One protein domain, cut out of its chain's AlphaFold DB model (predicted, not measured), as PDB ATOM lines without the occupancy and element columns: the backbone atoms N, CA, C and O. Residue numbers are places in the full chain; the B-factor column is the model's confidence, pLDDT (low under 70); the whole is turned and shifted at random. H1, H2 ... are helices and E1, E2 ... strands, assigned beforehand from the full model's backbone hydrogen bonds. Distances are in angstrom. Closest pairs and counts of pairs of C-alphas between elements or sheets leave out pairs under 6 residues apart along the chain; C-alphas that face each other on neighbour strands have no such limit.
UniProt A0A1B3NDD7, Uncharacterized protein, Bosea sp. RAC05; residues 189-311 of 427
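This is residues 189 to 311 of the 427 residues of an uncharacterized protein of Bosea sp. RAC05 (UniProt A0A1B3NDD7). A small three-stranded sheet, E1 E3 E6, has the long helix H1 packed along one face and the short helix H3 on the other; a second three-stranded sheet, E2 E5 E4, extends the body away from H1, its edge strand E2 near E1. H4 only grazes this second sheet, and residues 206 to 211, which stand free, stick out at the opposite end of the long axis. The printed part has 123 residues, with four named helices and six named strands in the order E1 H1 H2 E2 H3 E3 E4 H4 E5 E6; the class is mixed, helices and strands, and both sheets are antiparallel. The whole is compact, with a radius of gyration of the C-alphas of 15.4 A, yet elongated in outline, spanning 52 by 34 by 22 A.

E1, residues 189 to 193, begins with C-alpha 189 at (309.207, 170.064, 262.350). Its sheet also holds E3, residues 255 to 261, 20.4 A long, and E6, residues 307 to 311, 12.0 A long, ending with C-alpha 311 at (302.403, 169.368, 247.595). H1, residues 210 to 227, is 25.4 A long and starts with C-alpha 210 at (292.512, 168.930, 238.099). H3, residues 245 to 252, is 10.6 A long. The second sheet holds E2, residues 238 to 242, E5, residues 291 to 295, and E4, residues 267 to 271. H2 is residues 230 to 234 and H4 residues 276 to 279.

E3 is the inner strand between E1, with N 190 and O 259 2.9 A apart, and E6, with N 308 and O 258 2.8 A apart. With H1 on one face of the sheet E1 E3 E6 and H3 on the other, the arrangement is three layers, a sheet with helices on both of its faces. H1 is on it at a height of 9.7 A, over E3 and E6; the closest C-alphas of H1 and E3 are those of His 218 and Gly 256, 7.2 A apart. H3 is on the opposite face at 6.6 A, over E1 and only just over E3, with 3 C-alphas; the closest C-alphas of H3 and E1 are those of Gly 191 and Ala 248, 4.2 A apart. The closest C-alphas of E1 and E2 are those of Arg 190 and Phe 241, 5.1 A apart. In the second sheet E5 is the inner strand, with N 241 and O 292 2.8 A apart toward E2 and N 295 and O 267 2.8 A apart toward E4. H4 only grazes this sheet; the C-alphas of Leu 278 and Glu 291, the closest of H4 and E5, are 5.3 A apart. H2 is close to H1 but not clearly touching, C-alphas 225 and 233 being 6.3 A apart. H1, H2 and H3 have every O i to N i+4 pair within hydrogen-bond range; H4 is too short for such a pair.

The two C-alphas farthest apart, those of Asp 207 and Leu 274, are 52.6 A apart. The printed part has no cut. The links E1 to H1, H4 to E5 and E5 to E6 are long. Mean pLDDT of the printed part is 88.3, and residues 283 to 285 are under 70.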
ATOM      1  N   TYR A 189     309.872 170.180 263.650       95.56
ATOM      2  CA  TYR A 189     309.207 170.064 262.350       95.56
ATOM      3  C   TYR A 189     307.933 169.233 262.454       95.56
ATOM      4  O   TYR A 189     307.917 168.194 263.119       95.56
ATOM      5  N   ARG A 190     306.885 169.645 261.742       94.56
ATOM      6  CA  ARG A 190     305.646 168.879 261.599       94.56
ATOM      7  C   ARG A 190     305.190 168.879 260.149       94.56
ATOM      8  O   ARG A 190     305.127 169.921 259.508       94.56
ATOM      9  N   GLY A 191     304.887 167.687 259.644       94.12
ATOM     10  CA  GLY A 191     304.211 167.508 258.366       94.12
ATOM     11  C   GLY A 191     302.710 167.419 258.577       94.12
ATOM     12  O   GLY A 191     302.260 166.724 259.489       94.12
ATOM     13  N   ILE A 192     301.947 168.095 257.730       93.44
ATOM     14  CA  ILE A 192     300.489 168.024 257.692       93.44
ATOM     15  C   ILE A 192     300.039 167.823 256.252       93.44
ATOM     16  O   ILE A 192     300.590 168.433 255.338       93.44
ATOM     17  N   ARG A 193     299.060 166.945 256.032       93.38
ATOM     18  CA  ARG A 193     298.456 166.772 254.709       93.38
ATOM     19  C   ARG A 193     297.371 167.814 254.527       93.38
ATOM     20  O   ARG A 193     296.647 168.114 255.469       93.38
ATOM     21  N   ASP A 194     297.189 168.288 253.304       91.00
ATOM     22  CA  ASP A 194     296.162 169.285 252.994       91.00
ATOM     23  C   ASP A 194     294.767 168.826 253.435       91.00
ATOM     24  O   ASP A 194     293.984 169.597 253.978       91.00
ATOM     25  N   ARG A 195     294.455 167.542 253.251       88.00
ATOM     26  CA  ARG A 195     293.157 166.974 253.647       88.00
ATOM     27  C   ARG A 195     292.891 167.000 255.157       88.00
ATOM     28  O   ARG A 195     291.741 166.836 255.543       88.00
ATOM     29  N   ASP A 196     293.935 167.140 255.974       88.25
ATOM     30  CA  ASP A 196     293.833 167.178 257.435       88.25
ATOM     31  C   ASP A 196     293.627 168.621 257.945       88.25
ATOM     32  O   ASP A 196     293.483 168.831 259.146       88.25
ATOM     33  N   ILE A 197     293.603 169.612 257.042       89.06
ATOM     34  CA  ILE A 197     293.287 171.015 257.333       89.06
ATOM     35  C   ILE A 197     291.835 171.273 256.934       89.06
ATOM     36  O   ILE A 197     291.501 171.301 255.741       89.06
ATOM     37  N   ASP A 198     290.979 171.489 257.932       84.94
ATOM     38  CA  ASP A 198     289.581 171.861 257.720       84.94
ATOM     39  C   ASP A 198     289.459 173.359 257.410       84.94
ATOM     40  O   ASP A 198     289.170 174.197 258.263       84.94
ATOM     41  N   ALA A 199     289.704 173.700 256.146       83.75
ATOM     42  CA  ALA A 199     289.543 175.060 255.648       83.75
ATOM     43  C   ALA A 199     288.076 175.441 255.357       83.75
ATOM     44  O   ALA A 199     287.825 176.533 254.845       83.75
ATOM     45  N   GLY A 200     287.109 174.570 255.673       83.75
ATOM     46  CA  GLY A 200     285.722 174.711 255.243       83.75
ATOM     47  C   GLY A 200     285.531 174.475 253.734       83.75
ATOM     48  O   GLY A 200     286.392 173.884 253.073       83.75
ATOM     49  N   PRO A 201     284.387 174.903 253.166       84.44
ATOM     50  CA  PRO A 201     284.116 174.783 251.737       84.44
ATOM     51  C   PRO A 201     285.154 175.547 250.911       84.44
ATOM     52  O   PRO A 201     285.354 176.745 251.098       84.44
ATOM     53  N   LEU A 202     285.799 174.849 249.977       84.69
ATOM     54  CA  LEU A 202     286.744 175.455 249.047       84.69
ATOM     55  C   LEU A 202     285.991 175.938 247.803       84.69
ATOM     56  O   LEU A 202     285.241 175.173 247.199       84.69
ATOM     57  N   ASP A 203     286.219 177.189 247.410       83.94
ATOM     58  CA  ASP A 203     285.677 177.779 246.185       83.94
ATOM     59  C   ASP A 203     286.443 177.255 244.959       83.94
ATOM     60  O   ASP A 203     287.382 177.874 244.450       83.94
ATOM     61  N   LEU A 204     286.098 176.042 244.532       83.44
ATOM     62  CA  LEU A 204     286.732 175.327 243.427       83.44
ATOM     63  C   LEU A 204     285.705 175.104 242.323       83.44
ATOM     64  O   LEU A 204     284.604 174.625 242.593       83.44
ATOM     65  N   ARG A 205     286.071 175.401 241.075       80.56
ATOM     66  CA  ARG A 205     285.183 175.158 239.937       80.56
ATOM     67  C   ARG A 205     285.404 173.757 239.375       80.56
ATOM     68  O   ARG A 205     286.529 173.259 239.333       80.56
ATOM     69  N   ASP A 206     284.327 173.118 238.926       79.81
ATOM     70  CA  ASP A 206     284.385 171.762 238.361       79.81
ATOM     71  C   ASP A 206     284.864 171.721 236.902       79.81
ATOM     72  O   ASP A 206     285.257 170.659 236.420       79.81
ATOM     73  N   ASP A 207     284.854 172.859 236.203       81.12
ATOM     74  CA  ASP A 207     285.326 172.992 234.821       81.12
ATOM     75  C   ASP A 207     286.838 173.256 234.708       81.12
ATOM     76  O   ASP A 207     287.388 173.251 233.606       81.12
ATOM     77  N   GLU A 208     287.530 173.450 235.833       75.94
ATOM     78  CA  GLU A 208     288.973 173.681 235.875       75.94
ATOM     79  C   GLU A 208     289.777 172.369 235.750       75.94
ATOM     80  O   GLU A 208     289.393 171.332 236.307       75.94
ATOM     81  N   PRO A 209     290.953 172.389 235.088       75.00
ATOM     82  CA  PRO A 209     291.867 171.252 235.090       75.00
ATOM     83  C   PRO A 209     292.218 170.808 236.517       75.00
ATOM     84  O   PRO A 209     292.519 171.631 237.383       75.00
ATOM     85  N   TRP A 210     292.264 169.490 236.760       74.06
ATOM     86  CA  TRP A 210     292.512 168.930 238.099       74.06
ATOM     87  C   TRP A 210     293.740 169.532 238.795       74.06
ATOM     88  O   TRP A 210     293.676 169.849 239.978       74.06
ATOM     89  N   ALA A 211     294.853 169.701 238.074       71.75
ATOM     90  CA  ALA A 211     296.096 170.204 238.654       71.75
ATOM     91  C   ALA A 211     295.992 171.681 239.084       71.75
ATOM     92  O   ALA A 211     296.573 172.068 240.099       71.75
ATOM     93  N   PHE A 212     295.201 172.486 238.366       75.19
ATOM     94  CA  PHE A 212     294.875 173.855 238.764       75.19
ATOM     95  C   PHE A 212     294.017 173.847 240.025       75.19
ATOM     96  O   PHE A 212     294.362 174.477 241.023       75.19
ATOM     97  N   ARG A 213     292.963 173.030 240.026       80.38
ATOM     98  CA  ARG A 213     292.056 172.890 241.165       80.38
ATOM     99  C   ARG A 213     292.773 172.411 242.431       80.38
ATOM    100  O   ARG A 213     292.532 172.936 243.515       80.38
ATOM    101  N   ALA A 214     293.679 171.443 242.298       81.94
ATOM    102  CA  ALA A 214     294.513 170.943 243.389       81.94
ATOM    103  C   ALA A 214     295.468 172.022 243.922       81.94
ATOM    104  O   ALA A 214     295.609 172.165 245.134       81.94
ATOM    105  N   SER A 215     296.066 172.821 243.033       84.12
ATOM    106  CA  SER A 215     296.939 173.941 243.406       84.12
ATOM    107  C   SER A 215     296.170 175.046 244.135       84.12
ATOM    108  O   SER A 215     296.605 175.491 245.194       84.12
ATOM    109  N   LYS A 216     294.987 175.428 243.637       85.06
ATOM    110  CA  LYS A 216     294.099 176.396 244.298       85.06
ATOM    111  C   LYS A 216     293.674 175.899 245.681       85.06
ATOM    112  O   LYS A 216     293.786 176.629 246.658       85.06
ATOM    113  N   ALA A 217     293.269 174.632 245.788       88.38
ATOM    114  CA  ALA A 217     292.916 174.014 247.065       88.38
ATOM    115  C   ALA A 217     294.086 174.007 248.066       88.38
ATOM    116  O   ALA A 217     293.874 174.251 249.254       88.38
ATOM    117  N   HIS A 218     295.305 173.730 247.594       91.06
ATOM    118  CA  HIS A 218     296.518 173.779 248.407       91.06
ATOM    119  C   HIS A 218     296.782 175.193 248.941       91.06
ATOM    120  O   HIS A 218     296.964 175.368 250.145       91.06
ATOM    121  N   LEU A 219     296.730 176.207 248.071       89.81
ATOM    122  CA  LEU A 219     296.931 177.609 248.451       89.81
ATOM    123  C   LEU A 219     295.888 178.086 249.467       89.81
ATOM    124  O   LEU A 219     296.259 178.600 250.514       89.81
ATOM    125  N   MET A 220     294.601 177.805 249.243       89.94
ATOM    126  CA  MET A 220     293.539 178.176 250.190       89.94
ATOM    127  C   MET A 220     293.750 177.561 251.583       89.94
ATOM    128  O   MET A 220     293.490 178.202 252.600       89.94
ATOM    129  N   ARG A 221     294.243 176.318 251.654       93.38
ATOM    130  CA  ARG A 221     294.566 175.656 252.930       93.38
ATOM    131  C   ARG A 221     295.821 176.211 253.578       93.38
ATOM    132  O   ARG A 221     295.867 176.324 254.801       93.38
ATOM    133  N   ARG A 222     296.826 176.567 252.780       92.69
ATOM    134  CA  ARG A 222     298.017 177.267 253.264       92.69
ATOM    135  C   ARG A 222     297.640 178.620 253.860       92.69
ATOM    136  O   ARG A 222     298.063 178.927 254.970       92.69
ATOM    137  N   ASP A 223     296.787 179.379 253.188       91.62
ATOM    138  CA  ASP A 223     296.299 180.667 253.683       91.62
ATOM    139  C   ASP A 223     295.468 180.492 254.955       91.62
ATOM    140  O   ASP A 223     295.612 181.255 255.910       91.62
ATOM    141  N   HIS A 224     294.651 179.439 255.029       93.44
ATOM    142  CA  HIS A 224     293.938 179.083 256.252       93.44
ATOM    143  C   HIS A 224     294.894 178.793 257.420       93.44
ATOM    144  O   HIS A 224     294.678 179.285 258.526       93.44
ATOM    145  N   LEU A 225     295.969 178.035 257.169       93.69
ATOM    146  CA  LEU A 225     296.999 177.717 258.161       93.69
ATOM    147  C   LEU A 225     297.749 178.970 258.649       93.69
ATOM    148  O   LEU A 225     298.082 179.058 259.828       93.69
ATOM    149  N   LEU A 226     298.012 179.933 257.763       94.94
ATOM    150  CA  LEU A 226     298.758 181.161 258.073       94.94
ATOM    151  C   LEU A 226     297.886 182.262 258.704       94.94
ATOM    152  O   LEU A 226     298.365 183.066 259.502       94.94
ATOM    153  N   SER A 227     296.600 182.318 258.360       93.75
ATOM    154  CA  SER A 227     295.694 183.404 258.765       93.75
ATOM    155  C   SER A 227     295.040 183.210 260.136       93.75
ATOM    156  O   SER A 227     294.354 184.120 260.617       93.75
ATOM    157  N   ARG A 228     295.248 182.067 260.796       94.88
ATOM    158  CA  ARG A 228     294.615 181.711 262.074       94.88
ATOM    159  C   ARG A 228     295.636 181.225 263.104       94.88
ATOM    160  O   ARG A 228     296.714 180.766 262.729       94.88
ATOM    161  N   PRO A 229     295.327 181.322 264.406       95.94
ATOM    162  CA  PRO A 229     296.127 180.667 265.427       95.94
ATOM    163  C   PRO A 229     296.218 179.157 265.180       95.94
ATOM    164  O   PRO A 229     295.229 178.498 264.855       95.94
ATOM    165  N   LEU A 230     297.407 178.590 265.364       93.56
ATOM    166  CA  LEU A 230     297.687 177.188 265.052       93.56
ATOM    167  C   LEU A 230     296.822 176.223 265.879       93.56
ATOM    168  O   LEU A 230     296.423 175.176 265.374       93.56
ATOM    169  N   VAL A 231     296.488 176.585 267.122       91.12
ATOM    170  CA  VAL A 231     295.596 175.794 267.987       91.12
ATOM    171  C   VAL A 231     294.194 175.654 267.388       91.12
ATOM    172  O   VAL A 231     293.603 174.579 267.482       91.12
ATOM    173  N   GLU A 232     293.683 176.703 266.737       90.81
ATOM    174  CA  GLU A 232     292.374 176.681 266.078       90.81
ATOM    175  C   GLU A 232     292.394 175.780 264.846       90.81
ATOM    176  O   GLU A 232     291.500 174.953 264.687       90.81
ATOM    177  N   VAL A 233     293.434 175.898 264.013       91.06
ATOM    178  CA  VAL A 233     293.585 175.103 262.780       91.06
ATOM    179  C   VAL A 233     293.773 173.619 263.093       91.06
ATOM    180  O   VAL A 233     293.242 172.756 262.402       91.06
ATOM    181  N   MET A 234     294.534 173.308 264.142       88.88
ATOM    182  CA  MET A 234     294.832 171.930 264.532       88.88
ATOM    183  C   MET A 234     293.799 171.330 265.490       88.88
ATOM    184  O   MET A 234     293.900 170.148 265.823       88.88
ATOM    185  N   HIS A 235     292.854 172.140 265.976       86.06
ATOM    186  CA  HIS A 235     291.881 171.791 267.015       86.06
ATOM    187  C   HIS A 235     292.512 171.157 268.273       86.06
ATOM    188  O   HIS A 235     291.889 170.336 268.949       86.06
ATOM    189  N   SER A 236     293.768 171.502 268.571       87.00
ATOM    190  CA  SER A 236     294.522 170.980 269.711       87.00
ATOM    191  C   SER A 236     295.669 171.920 270.085       87.00
ATOM    192  O   SER A 236     296.455 172.291 269.209       87.00
ATOM    193  N   PRO A 237     295.837 172.255 271.378       90.50
ATOM    194  CA  PRO A 237     297.000 172.995 271.848       90.50
ATOM    195  C   PRO A 237     298.226 172.095 272.023       90.50
ATOM    196  O   PRO A 237     299.330 172.608 272.141       90.50
ATOM    197  N   ILE A 238     298.066 170.767 272.057       92.56
ATOM    198  CA  ILE A 238     299.181 169.823 272.185       92.56
ATOM    199  C   ILE A 238     299.411 169.142 270.847       92.56
ATOM    200  O   ILE A 238     298.494 168.540 270.284       92.56
ATOM    201  N   LEU A 239     300.639 169.216 270.345       92.25
ATOM    202  CA  LEU A 239     301.012 168.686 269.042       92.25
ATOM    203  C   LEU A 239     302.325 167.906 269.112       92.25
ATOM    204  O   LEU A 239     303.186 168.148 269.956       92.25
ATOM    205  N   SER A 240     302.455 166.968 268.177       92.44
ATOM    206  CA  SER A 240     303.661 166.169 267.973       92.44
ATOM    207  C   SER A 240     304.547 166.772 266.887       92.44
ATOM    208  O   SER A 240     304.052 167.200 265.839       92.44
ATOM    209  N   PHE A 241     305.851 166.767 267.129       93.50
ATOM    210  CA  PHE A 241     306.884 167.225 266.217       93.50
ATOM    211  C   PHE A 241     308.034 166.228 266.161       93.50
ATOM    212  O   PHE A 241     308.267 165.437 267.072       93.50
ATOM    213  N   THR A 242     308.817 166.316 265.096       91.62
ATOM    214  CA  THR A 242     310.086 165.610 264.950       91.62
ATOM    215  C   THR A 242     311.238 166.607 264.916       91.62
ATOM    216  O   THR A 242     311.109 167.731 264.435       91.62
ATOM    217  N   ALA A 243     312.410 166.181 265.381       89.06
ATOM    218  CA  ALA A 243     313.653 166.927 265.187       89.06
ATOM    219  C   ALA A 243     314.217 166.818 263.750       89.06
ATOM    220  O   ALA A 243     315.272 167.384 263.462       89.06
ATOM    221  N   ASN A 244     313.575 166.054 262.855       89.31
ATOM    222  CA  ASN A 244     314.081 165.749 261.517       89.31
ATOM    223  C   ASN A 244     313.105 166.194 260.417       89.31
ATOM    224  O   ASN A 244     312.053 165.587 260.222       89.31
ATOM    225  N   ALA A 245     313.509 167.190 259.626       90.06
ATOM    226  CA  ALA A 245     312.719 167.699 258.505       90.06
ATOM    227  C   ALA A 245     312.288 166.602 257.514       90.06
ATOM    228  O   ALA A 245     311.138 166.586 257.091       90.06
ATOM    229  N   ALA A 246     313.148 165.622 257.216       88.19
ATOM    230  CA  ALA A 246     312.821 164.544 256.276       88.19
ATOM    231  C   ALA A 246     311.730 163.588 256.797       88.19
ATOM    232  O   ALA A 246     311.108 162.866 256.018       88.19
ATOM    233  N   ILE A 247     311.517 163.537 258.116       88.38
ATOM    234  CA  ILE A 247     310.424 162.772 258.730       88.38
ATOM    235  C   ILE A 247     309.128 163.582 258.658       88.38
ATOM    236  O   ILE A 247     308.092 163.036 258.294       88.38
ATOM    237  N   ALA A 248     309.186 164.893 258.891       91.50
ATOM    238  CA  ALA A 248     308.038 165.768 258.672       91.50
ATOM    239  C   ALA A 248     307.580 165.753 257.199       91.50
ATOM    240  O   ALA A 248     306.394 165.603 256.924       91.50
ATOM    241  N   GLU A 249     308.510 165.803 256.244       90.81
ATOM    242  CA  GLU A 249     308.210 165.672 254.809       90.81
ATOM    243  C   GLU A 249     307.531 164.335 254.474       90.81
ATOM    244  O   GLU A 249     306.590 164.303 253.682       90.81
ATOM    245  N   TYR A 250     307.952 163.240 255.118       87.75
ATOM    246  CA  TYR A 250     307.302 161.935 254.978       87.75
ATOM    247  C   TYR A 250     305.839 161.960 255.449       87.75
ATOM    248  O   TYR A 250     304.968 161.427 254.763       87.75
ATOM    249  N   PHE A 251     305.542 162.621 256.573       86.38
ATOM    250  CA  PHE A 251     304.170 162.748 257.075       86.38
ATOM    251  C   PHE A 251     303.271 163.607 256.178       86.38
ATOM    252  O   PHE A 251     302.106 163.247 255.968       86.38
ATOM    253  N   ALA A 252     303.823 164.680 255.601       91.06
ATOM    254  CA  ALA A 252     303.146 165.489 254.585       91.06
ATOM    255  C   ALA A 252     302.875 164.697 253.289       91.06
ATOM    256  O   ALA A 252     301.929 165.009 252.570       91.06
ATOM    257  N   ASN A 253     303.658 163.641 253.022       88.75
ATOM    258  CA  ASN A 253     303.437 162.648 251.964       88.75
ATOM    259  C   ASN A 253     303.287 163.250 250.554       88.75
ATOM    260  O   ASN A 253     302.516 162.751 249.740       88.75
ATOM    261  N   ASP A 254     304.009 164.334 250.273       90.12
ATOM    262  CA  ASP A 254     303.929 165.081 249.010       90.12
ATOM    263  C   ASP A 254     302.505 165.595 248.668       90.12
ATOM    264  O   ASP A 254     302.201 165.901 247.512       90.12
ATOM    265  N   GLU A 255     301.637 165.704 249.678       90.06
ATOM    266  CA  GLU A 255     300.216 166.068 249.599       90.06
ATOM    267  C   GLU A 255     299.856 167.149 250.638       90.06
ATOM    268  O   GLU A 255     298.732 167.189 251.147       90.06
ATOM    269  N   GLY A 256     300.810 168.000 251.021       93.69
ATOM    270  CA  GLY A 256     300.540 168.995 252.052       93.69
ATOM    271  C   GLY A 256     301.650 169.992 252.316       93.69
ATOM    272  O   GLY A 256     302.254 170.533 251.393       93.69
ATOM    273  N   MET A 257     301.904 170.262 253.590       94.81
ATOM    274  CA  MET A 257     302.846 171.271 254.060       94.81
ATOM    275  C   MET A 257     303.733 170.713 255.166       94.81
ATOM    276  O   MET A 257     303.356 169.811 255.914       94.81
ATOM    277  N   VAL A 258     304.920 171.289 255.286       95.94
ATOM    278  CA  VAL A 258     305.790 171.119 256.444       95.94
ATOM    279  C   VAL A 258     305.951 172.476 257.090       95.94
ATOM    280  O   VAL A 258     306.300 173.433 256.402       95.94
ATOM    281  N   PHE A 259     305.736 172.554 258.397       96.19
ATOM    282  CA  PHE A 259     306.041 173.758 259.151       96.19
ATOM    283  C   PHE A 259     307.029 173.499 260.277       96.19
ATOM    284  O   PHE A 259     307.150 172.366 260.761       96.19
ATOM    285  N   ASP A 260     307.758 174.544 260.659       96.19
ATOM    286  CA  ASP A 260     308.726 174.499 261.744       96.19
ATOM    287  C   ASP A 260     308.478 175.528 262.848       96.19
ATOM    288  O   ASP A 260     307.930 176.605 262.628       96.19
ATOM    289  N   LEU A 261     308.855 175.146 264.068       95.44
ATOM    290  CA  LEU A 261     308.718 175.954 265.273       95.44
ATOM    291  C   LEU A 261     310.054 176.026 266.021       95.44
ATOM    292  O   LEU A 261     310.661 174.982 266.302       95.44
ATOM    293  N   PRO A 262     310.512 177.226 266.394       94.44
ATOM    294  CA  PRO A 262     311.606 177.382 267.338       94.44
ATOM    295  C   PRO A 262     311.219 176.874 268.740       94.44
ATOM    296  O   PRO A 262     310.096 177.106 269.186       94.44
ATOM    297  N   PRO A 263     312.126 176.223 269.491       92.81
ATOM    298  CA  PRO A 263     311.809 175.722 270.828       92.81
ATOM    299  C   PRO A 263     311.406 176.789 271.841       92.81
ATOM    300  O   PRO A 263     310.695 176.474 272.786       92.81
ATOM    301  N   GLN A 264     311.873 178.028 271.672       92.06
ATOM    302  CA  GLN A 264     311.534 179.140 272.561       92.06
ATOM    303  C   GLN A 264     310.092 179.644 272.398       92.06
ATOM    304  O   GLN A 264     309.596 180.341 273.279       92.06
ATOM    305  N   ASP A 265     309.426 179.280 271.300       93.94
ATOM    306  CA  ASP A 265     308.067 179.724 270.979       93.94
ATOM    307  C   ASP A 265     306.988 178.787 271.549       93.94
ATOM    308  O   ASP A 265     305.792 179.068 271.460       93.94
ATOM    309  N   VAL A 266     307.397 177.647 272.109       93.56
ATOM    310  CA  VAL A 266     306.510 176.576 272.572       93.56
ATOM    311  C   VAL A 266     306.929 176.080 273.949       93.56
ATOM    312  O   VAL A 266     308.060 176.267 274.392       93.56
ATOM    313  N   GLU A 267     306.023 175.386 274.632       92.12
ATOM    314  CA  GLU A 267     306.354 174.686 275.871       92.12
ATOM    315  C   GLU A 267     306.554 173.194 275.599       92.12
ATOM    316  O   GLU A 267     305.693 172.524 275.037       92.12
ATOM    317  N   ILE A 268     307.703 172.652 276.001       92.44
ATOM    318  CA  ILE A 268     308.006 171.229 275.827       92.44
ATOM    319  C   ILE A 268     307.351 170.439 276.959       92.44
ATOM    320  O   ILE A 268     307.701 170.622 278.123       92.44
ATOM    321  N   ILE A 269     306.445 169.528 276.602       94.00
ATOM    322  CA  ILE A 269     305.800 168.599 277.542       94.00
ATOM    323  C   ILE A 269     306.661 167.347 277.704       94.00
ATOM    324  O   ILE A 269     306.889 166.870 278.815       94.00
ATOM    325  N   SER A 270     307.130 166.792 276.586       94.06
ATOM    326  CA  SER A 270     307.912 165.557 276.554       94.06
ATOM    327  C   SER A 270     308.691 165.438 275.240       94.06
ATOM    328  O   SER A 270     308.453 166.167 274.275       94.06
ATOM    329  N   GLY A 271     309.644 164.515 275.192       91.81
ATOM    330  CA  GLY A 271     310.375 164.167 273.982       91.81
ATOM    331  C   GLY A 271     311.232 162.927 274.178       91.81
ATOM    332  O   GLY A 271     311.429 162.475 275.302       91.81
ATOM    333  N   TRP A 272     311.782 162.392 273.091       86.12
ATOM    334  CA  TRP A 272     312.569 161.146 273.093       86.12
ATOM    335  C   TRP A 272     313.711 161.092 274.125       86.12
ATOM    336  O   TRP A 272     314.065 160.013 274.591       86.12
ATOM    337  N   GLY A 273     314.314 162.238 274.465       85.94
ATOM    338  CA  GLY A 273     315.382 162.318 275.466       85.94
ATOM    339  C   GLY A 273     314.882 162.376 276.916       85.94
ATOM    340  O   GLY A 273     315.683 162.246 277.836       85.94
ATOM    341  N   LEU A 274     313.581 162.593 277.115       89.81
ATOM    342  CA  LEU A 274     312.908 162.664 278.414       89.81
ATOM    343  C   LEU A 274     312.163 161.361 278.712       89.81
ATOM    344  O   LEU A 274     312.285 160.824 279.810       89.81
ATOM    345  N   ASP A 275     311.451 160.842 277.710       90.31
ATOM    346  CA  ASP A 275     310.610 159.655 277.803       90.31
ATOM    347  C   ASP A 275     310.978 158.668 276.667       90.31
ATOM    348  O   ASP A 275     310.671 158.921 275.494       90.31
ATOM    349  N   PRO A 276     311.641 157.530 276.972       83.12
ATOM    350  CA  PRO A 276     312.206 156.625 275.961       83.12
ATOM    351  C   PRO A 276     311.213 156.053 274.939       83.12
ATOM    352  O   PRO A 276     311.604 155.759 273.812       83.12
ATOM    353  N   CYS A 277     309.929 155.930 275.289       82.00
ATOM    354  CA  CYS A 277     308.870 155.432 274.397       82.00
ATOM    355  C   CYS A 277     308.585 156.345 273.186       82.00
ATOM    356  O   CYS A 277     307.965 155.917 272.210       82.00
ATOM    357  N   LEU A 278     309.054 157.596 273.217       85.88
ATOM    358  CA  LEU A 278     309.026 158.518 272.073       85.88
ATOM    359  C   LEU A 278     310.242 158.341 271.135       85.88
ATOM    360  O   LEU A 278     310.386 159.040 270.128       85.88
ATOM    361  N   GLY A 279     311.146 157.417 271.472       78.88
ATOM    362  CA  GLY A 279     312.336 157.072 270.699       78.88
ATOM    363  C   GLY A 279     312.182 155.851 269.787       78.88
ATOM    364  O   GLY A 279     313.105 155.580 269.005       78.88
ATOM    365  N   ASP A 280     311.069 155.109 269.856       76.50
ATOM    366  CA  ASP A 280     310.930 153.893 269.050       76.50
ATOM    367  C   ASP A 280     310.865 154.207 267.555       76.50
ATOM    368  O   ASP A 280     310.562 155.318 267.109       76.50
ATOM    369  N   ARG A 281     311.132 153.180 266.751       79.62
ATOM    370  CA  ARG A 281     310.974 153.276 265.305       79.62
ATOM    371  C   ARG A 281     309.501 153.379 264.944       79.62
ATOM    372  O   ARG A 281     308.656 152.711 265.542       79.62
ATOM    373  N   ASP A 282     309.219 154.185 263.937       70.94
ATOM    374  CA  ASP A 282     307.947 154.134 263.238       70.94
ATOM    375  C   ASP A 282     307.746 152.750 262.618       70.94
ATOM    376  O   ASP A 282     308.660 152.180 262.012       70.94
ATOM    377  N   GLN A 283     306.544 152.203 262.774       66.19
ATOM    378  CA  GLN A 283     306.227 150.847 262.333       66.19
ATOM    379  C   GLN A 283     306.200 150.724 260.805       66.19
ATOM    380  O   GLN A 283     306.374 149.623 260.283       66.19
ATOM    381  N   VAL A 284     305.994 151.832 260.083       65.81
ATOM    382  CA  VAL A 284     305.840 151.826 258.622       65.81
ATOM    383  C   VAL A 284     307.147 152.165 257.913       65.81
ATOM    384  O   VAL A 284     307.589 151.431 257.031       65.81
ATOM    385  N   SER A 285     307.788 153.263 258.296       67.19
ATOM    386  CA  SER A 285     309.036 153.742 257.700       67.19
ATOM    387  C   SER A 285     310.285 153.098 258.306       67.19
ATOM    388  O   SER A 285     311.356 153.156 257.697       67.19
ATOM    389  N   GLY A 286     310.183 152.510 259.504       75.38
ATOM    390  CA  GLY A 286     311.318 151.963 260.252       75.38
ATOM    391  C   GLY A 286     312.302 153.026 260.757       75.38
ATOM    392  O   GLY A 286     313.387 152.677 261.233       75.38
ATOM    393  N   ARG A 287     311.970 154.318 260.632       77.56
ATOM    394  CA  ARG A 287     312.836 155.437 261.022       77.56
ATOM    395  C   ARG A 287     312.608 155.818 262.481       77.56
ATOM    396  O   ARG A 287     311.513 155.676 263.006       77.56
ATOM    397  N   HIS A 288     313.654 156.328 263.128       82.50
ATOM    398  CA  HIS A 288     313.520 156.946 264.446       82.50
ATOM    399  C   HIS A 288     312.979 158.364 264.285       82.50
ATOM    400  O   HIS A 288     313.694 159.238 263.790       82.50
ATOM    401  N   GLU A 289     311.741 158.584 264.716       78.06
ATOM    402  CA  GLU A 289     311.061 159.877 264.589       78.06
ATOM    403  C   GLU A 289     311.613 160.924 265.546       78.06
ATOM    404  O   GLU A 289     311.568 162.112 265.228       78.06
ATOM    405  N   ARG A 290     312.217 160.481 266.661       85.19
ATOM    406  CA  ARG A 290     312.710 161.354 267.735       85.19
ATOM    407  C   ARG A 290     311.631 162.374 268.082       85.19
ATOM    408  O   ARG A 290     311.825 163.576 267.885       85.19
ATOM    409  N   GLU A 291     310.482 161.846 268.483       89.44
ATOM    410  CA  GLU A 291     309.265 162.617 268.676       89.44
ATOM    411  C   GLU A 291     309.409 163.575 269.862       89.44
ATOM    412  O   GLU A 291     310.088 163.286 270.854       89.44
ATOM    413  N   TRP A 292     308.771 164.732 269.725       92.81
ATOM    414  CA  TRP A 292     308.626 165.762 270.739       92.81
ATOM    415  C   TRP A 292     307.162 166.151 270.830       92.81
ATOM    416  O   TRP A 292     306.521 166.421 269.819       92.81
ATOM    417  N   ILE A 293     306.648 166.201 272.051       94.75
ATOM    418  CA  ILE A 293     305.295 166.653 272.341       94.75
ATOM    419  C   ILE A 293     305.414 168.040 272.951       94.75
ATOM    420  O   ILE A 293     306.071 168.228 273.979       94.75
ATOM    421  N   VAL A 294     304.787 169.016 272.306       94.25
ATOM    422  CA  VAL A 294     304.857 170.420 272.711       94.25
ATOM    423  C   VAL A 294     303.457 171.001 272.848       94.25
ATOM    424  O   VAL A 294     302.524 170.591 272.151       94.25
ATOM    425  N   ARG A 295     303.325 171.977 273.741       94.06
ATOM    426  CA  ARG A 295     302.163 172.846 273.854       94.06
ATOM    427  C   ARG A 295     302.393 174.111 273.040       94.06
ATOM    428  O   ARG A 295     303.382 174.820 273.229       94.06
ATOM    429  N   ILE A 296     301.444 174.382 272.159       94.50
ATOM    430  CA  ILE A 296     301.348 175.584 271.347       94.50
ATOM    431  C   ILE A 296     300.584 176.653 272.142       94.50
ATOM    432  O   ILE A 296     299.500 176.358 272.652       94.50
ATOM    433  N   PRO A 297     301.111 177.883 272.255       92.81
ATOM    434  CA  PRO A 297     300.368 178.999 272.837       92.81
ATOM    435  C   PRO A 297     299.077 179.292 272.056       92.81
ATOM    436  O   PRO A 297     299.085 179.265 270.827       92.81
ATOM    437  N   GLU A 298     297.986 179.635 272.749       90.06
ATOM    438  CA  GLU A 298     296.653 179.816 272.135       90.06
ATOM    439  C   GLU A 298     296.642 180.811 270.964       90.06
ATOM    440  O   GLU A 298     295.982 180.570 269.959       90.06
ATOM    441  N   GLY A 299     297.411 181.901 271.060       93.12
ATOM    442  CA  GLY A 299     297.494 182.936 270.026       93.12
ATOM    443  C   GLY A 299     298.596 182.741 268.981       93.12
ATOM    444  O   GLY A 299     298.790 183.630 268.152       93.12
ATOM    445  N   TYR A 300     299.352 181.638 269.021       95.75
ATOM    446  CA  TYR A 300     300.506 181.453 268.138       95.75
ATOM    447  C   TYR A 300     300.078 181.334 266.673       95.75
ATOM    448  O   TYR A 300     299.270 180.471 266.326       95.75
ATOM    449  N   ARG A 301     300.649 182.168 265.802       95.88
ATOM    450  CA  ARG A 301     300.394 182.180 264.354       95.88
ATOM    451  C   ARG A 301     301.684 181.873 263.610       95.88
ATOM    452  O   ARG A 301     302.730 182.418 263.948       95.88
ATOM    453  N   LEU A 302     301.591 181.016 262.597       95.00
ATOM    454  CA  LEU A 302     302.731 180.674 261.756       95.00
ATOM    455  C   LEU A 302     303.076 181.838 260.824       95.00
ATOM    456  O   LEU A 302     302.212 182.374 260.130       95.00
ATOM    457  N   GLY A 303     304.355 182.197 260.765       92.81
ATOM    458  CA  GLY A 303     304.887 183.066 259.726       92.81
ATOM    459  C   GLY A 303     305.027 182.325 258.395       92.81
ATOM    460  O   GLY A 303     305.319 181.131 258.361       92.81
ATOM    461  N   ALA A 304     304.903 183.044 257.277       90.12
ATOM    462  CA  ALA A 304     305.030 182.455 255.939       90.12
ATOM    463  C   ALA A 304     306.372 181.726 255.722       90.12
ATOM    464  O   ALA A 304     306.411 180.699 255.052       90.12
ATOM    465  N   HIS A 305     307.456 182.216 256.332       90.44
ATOM    466  CA  HIS A 305     308.787 181.606 256.261       90.44
ATOM    467  C   HIS A 305     308.898 180.268 257.013       90.44
ATOM    468  O   HIS A 305     309.795 179.482 256.718       90.44
ATOM    469  N   GLN A 306     307.996 180.006 257.965       94.00
ATOM    470  CA  GLN A 306     307.961 178.765 258.743       94.00
ATOM    471  C   GLN A 306     307.220 177.650 258.013       94.00
ATOM    472  O   GLN A 306     307.306 176.503 258.435       94.00
ATOM    473  N   VAL A 307     306.471 177.960 256.948       94.19
ATOM    474  CA  VAL A 307     305.627 177.003 256.225       94.19
ATOM    475  C   VAL A 307     306.187 176.770 254.831       94.19
ATOM    476  O   VAL A 307     306.317 177.685 254.023       94.19
ATOM    477  N   ARG A 308     306.470 175.507 254.521       91.62
ATOM    478  CA  ARG A 308     306.951 175.063 253.214       91.62
ATOM    479  C   ARG A 308     305.929 174.140 252.575       91.62
ATOM    480  O   ARG A 308     305.520 173.141 253.172       91.62
ATOM    481  N   SER A 309     305.554 174.449 251.339       90.88
ATOM    482  CA  SER A 309     304.705 173.576 250.537       90.88
ATOM    483  C   SER A 309     305.441 172.278 250.211       90.88
ATOM    484  O   SER A 309     306.556 172.263 249.694       90.88
ATOM    485  N   ARG A 310     304.792 171.161 250.519       91.62
ATOM    486  CA  ARG A 310     305.198 169.801 250.167       91.62
ATOM    487  C   ARG A 310     304.030 169.137 249.440       91.62
ATOM    488  O   ARG A 310     303.616 168.040 249.790       91.62
ATOM    489  N   CYS A 311     303.463 169.848 248.469       90.19
ATOM    490  CA  CYS A 311     302.403 169.368 247.595       90.19
ATOM    491  C   CYS A 311     302.977 169.213 246.189       90.19
ATOM    492  O   CYS A 311     303.389 170.185 245.557       90.19
TER     493      CYS A 311